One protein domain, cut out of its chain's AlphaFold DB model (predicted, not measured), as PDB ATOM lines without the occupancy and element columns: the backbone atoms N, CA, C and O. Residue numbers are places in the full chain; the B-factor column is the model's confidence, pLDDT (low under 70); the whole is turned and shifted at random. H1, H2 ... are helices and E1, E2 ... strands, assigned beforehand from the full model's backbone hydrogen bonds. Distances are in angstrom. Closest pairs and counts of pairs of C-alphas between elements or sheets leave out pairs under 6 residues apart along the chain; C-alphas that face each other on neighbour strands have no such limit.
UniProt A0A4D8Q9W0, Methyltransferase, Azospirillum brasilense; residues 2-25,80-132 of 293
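AT A GLANCE: This is residues 2 to 25 and 80 to 132 of the 293 residues of the protein "Methyltransferase" of Azospirillum brasilense (UniProt A0A4D8Q9W0). A long ribbon of two strands, E3 and E4, leads at one end into a loose head that holds two short, separate helices, H3 and H4. Beside the ribbon is a smaller piece in which H2 comes nearest to E3 and E4, the short strands E1 and E2 form a pair of their own, and residues 7 to 12, of which 7 to 10 belong to H1, stick out. The printed part has 77 residues, with four named helices and four named strands in the order E1, H1, E2, H2, E3, H3, H4, E4; both two-stranded sheets are antiparallel and the class is mixed, helices and strands. The whole is loose, with a radius of gyration of the C-alphas of 16.2 A, and elongated, spanning 56 by 29 by 19 A.

IN THESE COORDINATES: E3, residues 81 to 88, is 21.2 A long and begins with C-alpha 81 at (-60.026, 29.741, 0.685). E4, residues 122 to 128, is 20.0 A long and ends with C-alpha 128 at (-64.467, 27.836, -0.720). H3 is residues 92 to 99, 10.1 A long, and H4 is residues 106 to 111, 8.8 A long. E1 is residues 3 to 5, 6.4 A long, starting with C-alpha 3 at (-49.345, 25.843, -19.930). H1 is residues 7 to 10, 5.5 A long, E2 is residues 14 to 16, 7.1 A long, and H2 is residues 18 to 25, 10.4 A long.

HOW THE PARTS SIT: E3 and E4 are antiparallel neighbours, with 161 degrees between their directions; N 81 and O 128 are 2.8 A apart and N 124 and O 86 are 3.0 A apart, both within hydrogen-bond range. The closest C-alphas of H2 and E3 are those of Val 23 and Phe 82, 7.0 A apart. The closest C-alphas of H2 and E4 are those of Val 23 and Val 125, 7.7 A apart. The closest C-alphas of E1 and H2 are those of Leu 3 and Phe 18, 6.1 A apart. E1 and E2 are antiparallel neighbours at 137 degrees, with N 16 and O 3 within hydrogen-bond range at 2.8 A. H3 and H4 are apart, and H3 is apart from E4. In H2, H3 and H4 every O i to N i+4 pair is within hydrogen-bond range; H1, with 4 residues, is too short for such a pair, and its 1 pair of O i and N i+3 is not within range.

THE WHOLE: The two C-alphas farthest apart are those of Lys 111 and Asp 132, 56.7 A. Residues 26 to 79 are not printed, and C-alphas 25 and 80 are 9.4 A apart across this cut. Of the links that are printed whole, none is long. The mean pLDDT of the printed part is 86.9, and no printed residue is under 70.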
ATOM      1  N   GLN A   2     -50.807  23.152 -16.235       82.06
ATOM      2  CA  GLN A   2     -49.699  24.050 -16.584       82.06
ATOM      3  C   GLN A   2     -49.636  24.273 -18.092       82.06
ATOM      4  O   GLN A   2     -49.862  23.347 -18.868       82.06
ATOM      5  N   LEU A   3     -49.333  25.499 -18.511       81.56
ATOM      6  CA  LEU A   3     -49.345  25.843 -19.930       81.56
ATOM      7  C   LEU A   3     -47.939  25.689 -20.515       81.56
ATOM      8  O   LEU A   3     -46.990  26.231 -19.945       81.56
ATOM      9  N   PRO A   4     -47.759  24.965 -21.633       79.75
ATOM     10  CA  PRO A   4     -46.467  24.915 -22.300       79.75
ATOM     11  C   PRO A   4     -46.105  26.300 -22.849       79.75
ATOM     12  O   PRO A   4     -46.952  26.968 -23.444       79.75
ATOM     13  N   THR A   5     -44.846  26.708 -22.686       82.00
ATOM     14  CA  THR A   5     -44.308  27.919 -23.321       82.00
ATOM     15  C   THR A   5     -43.535  27.558 -24.584       82.00
ATOM     16  O   THR A   5     -42.917  26.492 -24.691       82.00
ATOM     17  N   THR A   6     -43.605  28.436 -25.582       78.25
ATOM     18  CA  THR A   6     -42.983  28.254 -26.896       78.25
ATOM     19  C   THR A   6     -42.008  29.384 -27.190       78.25
ATOM     20  O   THR A   6     -42.254  30.539 -26.857       78.25
ATOM     21  N   LYS A   7     -40.928  29.084 -27.921       79.25
ATOM     22  CA  LYS A   7     -39.932  30.100 -28.296       79.25
ATOM     23  C   LYS A   7     -40.540  31.272 -29.080       79.25
ATOM     24  O   LYS A   7     -40.095  32.398 -28.911       79.25
ATOM     25  N   PHE A   8     -41.542  31.006 -29.921       83.19
ATOM     26  CA  PHE A   8     -42.190  32.025 -30.752       83.19
ATOM     27  C   PHE A   8     -43.091  32.969 -29.946       83.19
ATOM     28  O   PHE A   8     -43.029  34.176 -30.147       83.19
ATOM     29  N   ARG A   9     -43.919  32.433 -29.038       81.06
ATOM     30  CA  ARG A   9     -44.880  33.230 -28.258       81.06
ATOM     31  C   ARG A   9     -44.266  33.830 -26.992       81.06
ATOM     32  O   ARG A   9     -44.597  34.951 -26.636       81.06
ATOM     33  N   ASP A  10     -43.380  33.086 -26.335       86.75
ATOM     34  CA  ASP A  10     -42.944  33.348 -24.957       86.75
ATOM     35  C   ASP A  10     -41.426  33.598 -24.840       86.75
ATOM     36  O   ASP A  10     -40.896  33.766 -23.741       86.75
ATOM     37  N   GLY A  11     -40.689  33.565 -25.956       85.19
ATOM     38  CA  GLY A  11     -39.236  33.785 -25.999       85.19
ATOM     39  C   GLY A  11     -38.379  32.629 -25.463       85.19
ATOM     40  O   GLY A  11     -37.165  32.630 -25.655       85.19
ATOM     41  N   HIS A  12     -38.984  31.608 -24.848       82.81
ATOM     42  CA  HIS A  12     -38.308  30.421 -24.316       82.81
ATOM     43  C   HIS A  12     -39.186  29.165 -24.450       82.81
ATOM     44  O   HIS A  12     -40.390  29.254 -24.672       82.81
ATOM     45  N   ILE A  13     -38.578  27.982 -24.334       79.06
ATOM     46  CA  ILE A  13     -39.297  26.699 -24.274       79.06
ATOM     47  C   ILE A  13     -39.336  26.256 -22.814       79.06
ATOM     48  O   ILE A  13     -38.295  26.223 -22.160       79.06
ATOM     49  N   GLY A  14     -40.515  25.905 -22.310       81.62
ATOM     50  CA  GLY A  14     -40.692  25.550 -20.905       81.62
ATOM     51  C   GLY A  14     -42.155  25.348 -20.524       81.62
ATOM     52  O   GLY A  14     -42.957  24.839 -21.312       81.62
ATOM     53  N   MET A  15     -42.493  25.723 -19.291       84.00
ATOM     54  CA  MET A  15     -43.853  25.676 -18.758       84.00
ATOM     55  C   MET A  15     -44.136  26.931 -17.935       84.00
ATOM     56  O   MET A  15     -43.269  27.404 -17.203       84.00
ATOM     57  N   ARG A  16     -45.368  27.426 -18.018       84.44
ATOM     58  CA  ARG A  16     -45.908  28.475 -17.159       84.44
ATOM     59  C   ARG A  16     -46.746  27.851 -16.049       84.44
ATOM     60  O   ARG A  16     -47.595  27.000 -16.330       84.44
ATOM     61  N   ASP A  17     -46.550  28.347 -14.825       82.81
ATOM     62  CA  ASP A  17     -47.355  28.016 -13.644       82.81
ATOM     63  C   ASP A  17     -48.758  28.660 -13.690       82.81
ATOM     64  O   ASP A  17     -49.137  29.448 -12.827       82.81
ATOM     65  N   PHE A  18     -49.533  28.366 -14.735       84.12
ATOM     66  CA  PHE A  18     -50.875  28.927 -14.905       84.12
ATOM     67  C   PHE A  18     -51.808  28.524 -13.762       84.12
ATOM     68  O   PHE A  18     -52.642  29.308 -13.323       84.12
ATOM     69  N   ARG A  19     -51.660  27.302 -13.248       86.00
ATOM     70  CA  ARG A  19     -52.478  26.834 -12.130       86.00
ATOM     71  C   ARG A  19     -52.206  27.649 -10.866       86.00
ATOM     72  O   ARG A  19     -53.152  28.084 -10.219       86.00
ATOM     73  N   GLY A  20     -50.937  27.878 -10.531       81.12
ATOM     74  CA  GLY A  20     -50.592  28.749  -9.415       81.12
ATOM     75  C   GLY A  20     -51.013  30.198  -9.656       81.12
ATOM     76  O   GLY A  20     -51.405  30.856  -8.699       81.12
ATOM     77  N   ASP A  21     -50.998  30.682 -10.906       80.56
ATOM     78  CA  ASP A  21     -51.529  32.012 -11.247       80.56
ATOM     79  C   ASP A  21     -53.022  32.113 -10.894       80.56
ATOM     80  O   ASP A  21     -53.431  33.099 -10.287       80.56
ATOM     81  N   VAL A  22     -53.820  31.081 -11.201       81.31
ATOM     82  CA  VAL A  22     -55.243  31.016 -10.817       81.31
ATOM     83  C   VAL A  22     -55.402  30.990  -9.299       81.31
ATOM     84  O   VAL A  22     -56.168  31.783  -8.766       81.31
ATOM     85  N   VAL A  23     -54.661  30.135  -8.585       83.62
ATOM     86  CA  VAL A  23     -54.727  30.090  -7.111       83.62
ATOM     87  C   VAL A  23     -54.440  31.466  -6.523       83.62
ATOM     88  O   VAL A  23     -55.267  31.975  -5.776       83.62
ATOM     89  N   ARG A  24     -53.338  32.104  -6.932       79.06
ATOM     90  CA  ARG A  24     -52.965  33.449  -6.474       79.06
ATOM     91  C   ARG A  24     -54.043  34.489  -6.776       79.06
ATOM     92  O   ARG A  24     -54.309  35.322  -5.919       79.06
ATOM     93  N   ALA A  25     -54.668  34.421  -7.951       77.94
ATOM     94  CA  ALA A  25     -55.720  35.354  -8.344       77.94
ATOM     95  C   ALA A  25     -56.986  35.240  -7.477       77.94
ATOM     96  O   ALA A  25     -57.634  36.249  -7.231       77.94
ATOM     97  N   TRP A  80     -61.028  33.828  -1.742       84.62
ATOM     98  CA  TRP A  80     -61.485  32.459  -1.571       84.62
ATOM     99  C   TRP A  80     -60.434  31.618  -0.836       84.62
ATOM    100  O   TRP A  80     -59.229  31.738  -1.063       84.62
ATOM    101  N   ILE A  81     -60.891  30.707   0.016       85.69
ATOM    102  CA  ILE A  81     -60.026  29.741   0.685       85.69
ATOM    103  C   ILE A  81     -59.696  28.651  -0.329       85.69
ATOM    104  O   ILE A  81     -60.578  27.883  -0.716       85.69
ATOM    105  N   PHE A  82     -58.431  28.550  -0.736       87.94
ATOM    106  CA  PHE A  82     -57.965  27.381  -1.475       87.94
ATOM    107  C   PHE A  82     -58.133  26.137  -0.599       87.94
ATOM    108  O   PHE A  82     -57.550  26.033   0.480       87.94
ATOM    109  N   HIS A  83     -59.005  25.235  -1.037       90.31
ATOM    110  CA  HIS A  83     -59.512  24.143  -0.219       90.31
ATOM    111  C   HIS A  83     -58.792  22.834  -0.498       90.31
ATOM    112  O   HIS A  83     -58.345  22.160   0.427       90.31
ATOM    113  N   SER A  84     -58.707  22.464  -1.770       91.69
ATOM    114  CA  SER A  84     -58.111  21.206  -2.190       91.69
ATOM    115  C   SER A  84     -57.719  21.260  -3.658       91.69
ATOM    116  O   SER A  84     -58.212  22.078  -4.436       91.69
ATOM    117  N   GLU A  85     -56.837  20.348  -4.039       93.19
ATOM    118  CA  GLU A  85     -56.467  20.104  -5.423       93.19
ATOM    119  C   GLU A  85     -56.530  18.607  -5.699       93.19
ATOM    120  O   GLU A  85     -56.126  17.796  -4.864       93.19
ATOM    121  N   VAL A  86     -57.005  18.263  -6.892       95.94
ATOM    122  CA  VAL A  86     -57.013  16.893  -7.396       95.94
ATOM    123  C   VAL A  86     -56.258  16.849  -8.715       95.94
ATOM    124  O   VAL A  86     -56.556  17.609  -9.638       95.94
ATOM    125  N   CYS A  87     -55.294  15.939  -8.817       95.81
ATOM    126  CA  CYS A  87     -54.623  15.599 -10.064       95.81
ATOM    127  C   CYS A  87     -55.459  14.578 -10.838       95.81
ATOM    128  O   CYS A  87     -55.717  13.484 -10.345       95.81
ATOM    129  N   ILE A  88     -55.848  14.901 -12.065       94.94
ATOM    130  CA  ILE A  88     -56.518  13.963 -12.963       94.94
ATOM    131  C   ILE A  88     -55.456  13.382 -13.883       94.94
ATOM    132  O   ILE A  88     -54.936  14.062 -14.779       94.94
ATOM    133  N   TRP A  89     -55.138  12.113 -13.654       93.75
ATOM    134  CA  TRP A  89     -54.170  11.397 -14.466       93.75
ATOM    135  C   TRP A  89     -54.643  11.325 -15.919       93.75
ATOM    136  O   TRP A  89     -55.830  11.166 -16.209       93.75
ATOM    137  N   LYS A  90     -53.688  11.450 -16.841       90.25
ATOM    138  CA  LYS A  90     -53.909  11.294 -18.276       90.25
ATOM    139  C   LYS A  90     -52.940  10.273 -18.820       90.25
ATOM    140  O   LYS A  90     -51.755  10.287 -18.484       90.25
ATOM    141  N   ASP A  91     -53.452   9.452 -19.720       89.69
ATOM    142  CA  ASP A  91     -52.641   8.454 -20.389       89.69
ATOM    143  C   ASP A  91     -51.669   9.168 -21.356       89.69
ATOM    144  O   ASP A  91     -52.108   9.954 -22.208       89.69
ATOM    145  N   PRO A  92     -50.345   8.944 -21.241       89.44
ATOM    146  CA  PRO A  92     -49.361   9.617 -22.083       89.44
ATOM    147  C   PRO A  92     -49.456   9.205 -23.559       89.44
ATOM    148  O   PRO A  92     -49.143  10.019 -24.427       89.44
ATOM    149  N   VAL A  93     -49.918   7.991 -23.864       88.81
ATOM    150  CA  VAL A  93     -50.169   7.502 -25.227       88.81
ATOM    151  C   VAL A  93     -51.391   8.200 -25.815       88.81
ATOM    152  O   VAL A  93     -51.306   8.731 -26.923       88.81
ATOM    153  N   VAL A  94     -52.496   8.300 -25.072       86.25
ATOM    154  CA  VAL A  94     -53.692   9.052 -25.509       86.25
ATOM    155  C   VAL A  94     -53.346  10.530 -25.719       86.25
ATOM    156  O   VAL A  94     -53.673  11.125 -26.753       86.25
ATOM    157  N   ALA A  95     -52.607  11.130 -24.783       85.31
ATOM    158  CA  ALA A  95     -52.133  12.504 -24.902       85.31
ATOM    159  C   ALA A  95     -51.211  12.697 -26.121       85.31
ATOM    160  O   ALA A  95     -51.327  13.708 -26.824       85.31
ATOM    161  N   GLN A  96     -50.330  11.735 -26.416       87.00
ATOM    162  CA  GLN A  96     -49.476  11.743 -27.605       87.00
ATOM    163  C   GLN A  96     -50.309  11.665 -28.885       87.00
ATOM    164  O   GLN A  96     -50.079  12.449 -29.809       87.00
ATOM    165  N   GLN A  97     -51.302  10.777 -28.939       84.25
ATOM    166  CA  GLN A  97     -52.167  10.613 -30.105       84.25
ATOM    167  C   GLN A  97     -52.956  11.887 -30.415       84.25
ATOM    168  O   GLN A  97     -53.089  12.227 -31.594       84.25
ATOM    169  N   ARG A  98     -53.408  12.613 -29.385       79.31
ATOM    170  CA  ARG A  98     -54.143  13.879 -29.515       79.31
ATOM    171  C   ARG A  98     -53.245  15.064 -29.872       79.31
ATOM    172  O   ARG A  98     -53.563  15.826 -30.772       79.31
ATOM    173  N   THR A  99     -52.133  15.239 -29.158       80.44
ATOM    174  CA  THR A  99     -51.289  16.448 -29.277       80.44
ATOM    175  C   THR A  99     -50.185  16.335 -30.322       80.44
ATOM    176  O   THR A  99     -49.597  17.343 -30.702       80.44
ATOM    177  N   LYS A 100     -49.852  15.108 -30.742       83.62
ATOM    178  CA  LYS A 100     -48.682  14.783 -31.576       83.62
ATOM    179  C   LYS A 100     -47.355  15.311 -31.008       83.62
ATOM    180  O   LYS A 100     -46.392  15.502 -31.746       83.62
ATOM    181  N   SER A 101     -47.282  15.514 -29.690       83.06
ATOM    182  CA  SER A 101     -46.082  16.012 -29.018       83.06
ATOM    183  C   SER A 101     -44.913  15.037 -29.166       83.06
ATOM    184  O   SER A 101     -44.992  13.882 -28.743       83.06
ATOM    185  N   ILE A 102     -43.793  15.523 -29.709       85.25
ATOM    186  CA  ILE A 102     -42.547  14.751 -29.828       85.25
ATOM    187  C   ILE A 102     -41.998  14.312 -28.461       85.25
ATOM    188  O   ILE A 102     -41.377  13.259 -28.365       85.25
ATOM    189  N   ARG A 103     -42.289  15.074 -27.396       87.94
ATOM    190  CA  ARG A 103     -41.838  14.794 -26.021       87.94
ATOM    191  C   ARG A 103     -42.403  13.485 -25.460       87.94
ATOM    192  O   ARG A 103     -41.834  12.946 -24.521       87.94
ATOM    193  N   LEU A 104     -43.514  13.000 -26.016       90.81
ATOM    194  CA  LEU A 104     -44.200  11.780 -25.577       90.81
ATOM    195  C   LEU A 104     -43.884  10.562 -26.463       90.81
ATOM    196  O   LEU A 104     -44.415   9.480 -26.236       90.81
ATOM    197  N   LEU A 105     -43.048  10.711 -27.497       90.62
ATOM    198  CA  LEU A 105     -42.683   9.595 -28.369       90.62
ATOM    199  C   LEU A 105     -41.587   8.739 -27.728       90.62
ATOM    200  O   LEU A 105     -40.487   9.227 -27.486       90.62
ATOM    201  N   HIS A 106     -41.816   7.430 -27.594       92.31
ATOM    202  CA  HIS A 106     -40.775   6.487 -27.153       92.31
ATOM    203  C   HIS A 106     -39.524   6.531 -28.051       92.31
ATOM    204  O   HIS A 106     -38.397   6.445 -27.576       92.31
ATOM    205  N   LYS A 107     -39.687   6.773 -29.362       91.25
ATOM    206  CA  LYS A 107     -38.548   6.999 -30.269       91.25
ATOM    207  C   LYS A 107     -37.663   8.164 -29.812       91.25
ATOM    208  O   LYS A 107     -36.451   8.113 -30.009       91.25
ATOM    209  N   GLN A 108     -38.258   9.209 -29.237       89.12
ATOM    210  CA  GLN A 108     -37.505  10.345 -28.726       89.12
ATOM    211  C   GLN A 108     -36.694   9.949 -27.493       89.12
ATOM    212  O   GLN A 108     -35.518  10.290 -27.445       89.12
ATOM    213  N   LEU A 109     -37.256   9.142 -26.586       90.38
ATOM    214  CA  LEU A 109     -36.522   8.550 -25.459       90.38
ATOM    215  C   LEU A 109     -35.277   7.782 -25.926       90.38
ATOM    216  O   LEU A 109     -34.202   7.969 -25.364       90.38
ATOM    217  N   CYS A 110     -35.404   6.967 -26.978       94.62
ATOM    218  CA  CYS A 110     -34.284   6.197 -27.528       94.62
ATOM    219  C   CYS A 110     -33.228   7.055 -28.246       94.62
ATOM    220  O   CYS A 110     -32.090   6.617 -28.383       94.62
ATOM    221  N   LYS A 111     -33.602   8.234 -28.764       93.81
ATOM    222  CA  LYS A 111     -32.695   9.126 -29.504       93.81
ATOM    223  C   LYS A 111     -31.966  10.093 -28.574       93.81
ATOM    224  O   LYS A 111     -30.755  10.238 -28.671       93.81
ATOM    225  N   ASP A 112     -32.729  10.797 -27.750       88.81
ATOM    226  CA  ASP A 112     -32.261  11.780 -26.781       88.81
ATOM    227  C   ASP A 112     -33.344  11.951 -25.709       88.81
ATOM    228  O   ASP A 112     -34.372  12.617 -25.921       88.81
ATOM    229  N   SER A 113     -33.113  11.316 -24.561       90.94
ATOM    230  CA  SER A 113     -34.040  11.304 -23.434       90.94
ATOM    231  C   SER A 113     -34.194  12.673 -22.772       90.94
ATOM    232  O   SER A 113     -35.232  12.909 -22.156       90.94
ATOM    233  N   ALA A 114     -33.258  13.611 -22.966       89.38
ATOM    234  CA  ALA A 114     -33.375  14.972 -22.436       89.38
ATOM    235  C   ALA A 114     -34.529  15.763 -23.084       89.38
ATOM    236  O   ALA A 114     -35.029  16.724 -22.502       89.38
ATOM    237  N   LEU A 115     -34.990  15.341 -24.268       84.56
ATOM    238  CA  LEU A 115     -36.165  15.898 -24.949       84.56
ATOM    239  C   LEU A 115     -37.474  15.163 -24.613       84.56
ATOM    240  O   LEU A 115     -38.544  15.590 -25.056       84.56
ATOM    241  N   SER A 116     -37.415  14.067 -23.850       88.69
ATOM    242  CA  SER A 116     -38.617  13.374 -23.374       88.69
ATOM    243  C   SER A 116     -39.321  14.194 -22.289       88.69
ATOM    244  O   SER A 116     -38.708  14.973 -21.562       88.69
ATOM    245  N   GLY A 117     -40.639  14.054 -22.183       87.31
ATOM    246  CA  GLY A 117     -41.452  14.763 -21.200       87.31
ATOM    247  C   GLY A 117     -42.603  13.916 -20.684       87.31
ATOM    248  O   GLY A 117     -42.852  12.821 -21.174       87.31
ATOM    249  N   GLN A 118     -43.308  14.448 -19.690       88.38
ATOM    250  CA  GLN A 118     -44.471  13.791 -19.098       88.38
ATOM    251  C   GLN A 118     -45.758  14.214 -19.805       88.38
ATOM    252  O   GLN A 118     -45.839  15.317 -20.360       88.38
ATOM    253  N   GLY A 119     -46.766  13.339 -19.774       87.00
ATOM    254  CA  GLY A 119     -48.132  13.716 -20.128       87.00
ATOM    255  C   GLY A 119     -48.602  14.874 -19.246       87.00
ATOM    256  O   GLY A 119     -48.216  14.973 -18.082       87.00
ATOM    257  N   LEU A 120     -49.411  15.775 -19.804       85.62
ATOM    258  CA  LEU A 120     -49.970  16.879 -19.031       85.62
ATOM    259  C   LEU A 120     -51.254  16.410 -18.348       85.62
ATOM    260  O   LEU A 120     -52.240  16.117 -19.024       85.62
ATOM    261  N   ALA A 121     -51.212  16.335 -17.020       90.25
ATOM    262  CA  ALA A 121     -52.380  16.063 -16.197       90.25
ATOM    263  C   ALA A 121     -53.358  17.248 -16.209       90.25
ATOM    264  O   ALA A 121     -52.952  18.415 -16.306       90.25
ATOM    265  N   ASP A 122     -54.643  16.931 -16.063       90.75
ATOM    266  CA  ASP A 122     -55.650  17.932 -15.713       90.75
ATOM    267  C   ASP A 122     -55.697  18.089 -14.194       90.75
ATOM    268  O   ASP A 122     -55.212  17.237 -13.453       90.75
ATOM    269  N   TYR A 123     -56.253  19.202 -13.725       92.81
ATOM    270  CA  TYR A 123     -56.370  19.467 -12.298       92.81
ATOM    271  C   TYR A 123     -57.708  20.111 -11.992       92.81
ATOM    272  O   TYR A 123     -58.110  21.032 -12.705       92.81
ATOM    273  N   ILE A 124     -58.326  19.674 -10.900       94.44
ATOM    274  CA  ILE A 124     -59.368  20.441 -10.222       94.44
ATOM    275  C   ILE A 124     -58.682  21.233  -9.121       94.44
ATOM    276  O   ILE A 124     -57.943  20.671  -8.314       94.44
ATOM    277  N   VAL A 125     -58.927  22.536  -9.104       92.69
ATOM    278  CA  VAL A 125     -58.493  23.433  -8.036       92.69
ATOM    279  C   VAL A 125     -59.759  23.953  -7.382       92.69
ATOM    280  O   VAL A 125     -60.545  24.649  -8.024       92.69
ATOM    281  N   THR A 126     -59.974  23.567  -6.132       94.00
ATOM    282  CA  THR A 126     -61.219  23.837  -5.418       94.00
ATOM    283  C   THR A 126     -61.015  24.982  -4.453       94.00
ATOM    284  O   THR A 126     -60.041  25.013  -3.693       94.00
ATOM    285  N   PHE A 127     -61.977  25.891  -4.438       92.44
ATOM    286  CA  PHE A 127     -61.998  27.031  -3.542       92.44
ATOM    287  C   PHE A 127     -63.308  27.056  -2.761       92.44
ATOM    288  O   PHE A 127     -64.333  26.575  -3.241       92.44
ATOM    289  N   ARG A 128     -63.281  27.628  -1.558       90.75
ATOM    290  CA  ARG A 128     -64.467  27.836  -0.720       90.75
ATOM    291  C   ARG A 128     -64.588  29.301  -0.343       90.75
ATOM    292  O   ARG A 128     -63.581  29.951  -0.066       90.75
ATOM    293  N   LYS A 129     -65.818  29.802  -0.282       87.69
ATOM    294  CA  LYS A 129     -66.084  31.095   0.343       87.69
ATOM    295  C   LYS A 129     -65.856  30.971   1.862       87.69
ATOM    296  O   LYS A 129     -66.188  29.924   2.423       87.69
ATOM    297  N   PRO A 130     -65.274  31.979   2.534       84.75
ATOM    298  CA  PRO A 130     -65.238  32.021   3.994       84.75
ATOM    299  C   PRO A 130     -66.648  32.142   4.594       84.75
ATOM    300  O   PRO A 130     -67.571  32.632   3.943       84.75
ATOM    301  N   GLY A 131     -66.781  31.757   5.863       86.06
ATOM    302  CA  GLY A 131     -68.043  31.776   6.607       86.06
ATOM    303  C   GLY A 131     -68.691  30.398   6.728       86.06
ATOM    304  O   GLY A 131     -68.173  29.403   6.219       86.06
ATOM    305  N   ASP A 132     -69.818  30.358   7.431       89.94
ATOM    306  CA  ASP A 132     -70.600  29.139   7.622       89.94
ATOM    307  C   ASP A 132     -71.512  28.889   6.415       89.94
ATOM    308  O   ASP A 132     -72.082  29.825   5.848       89.94
TER     309      ASP A 132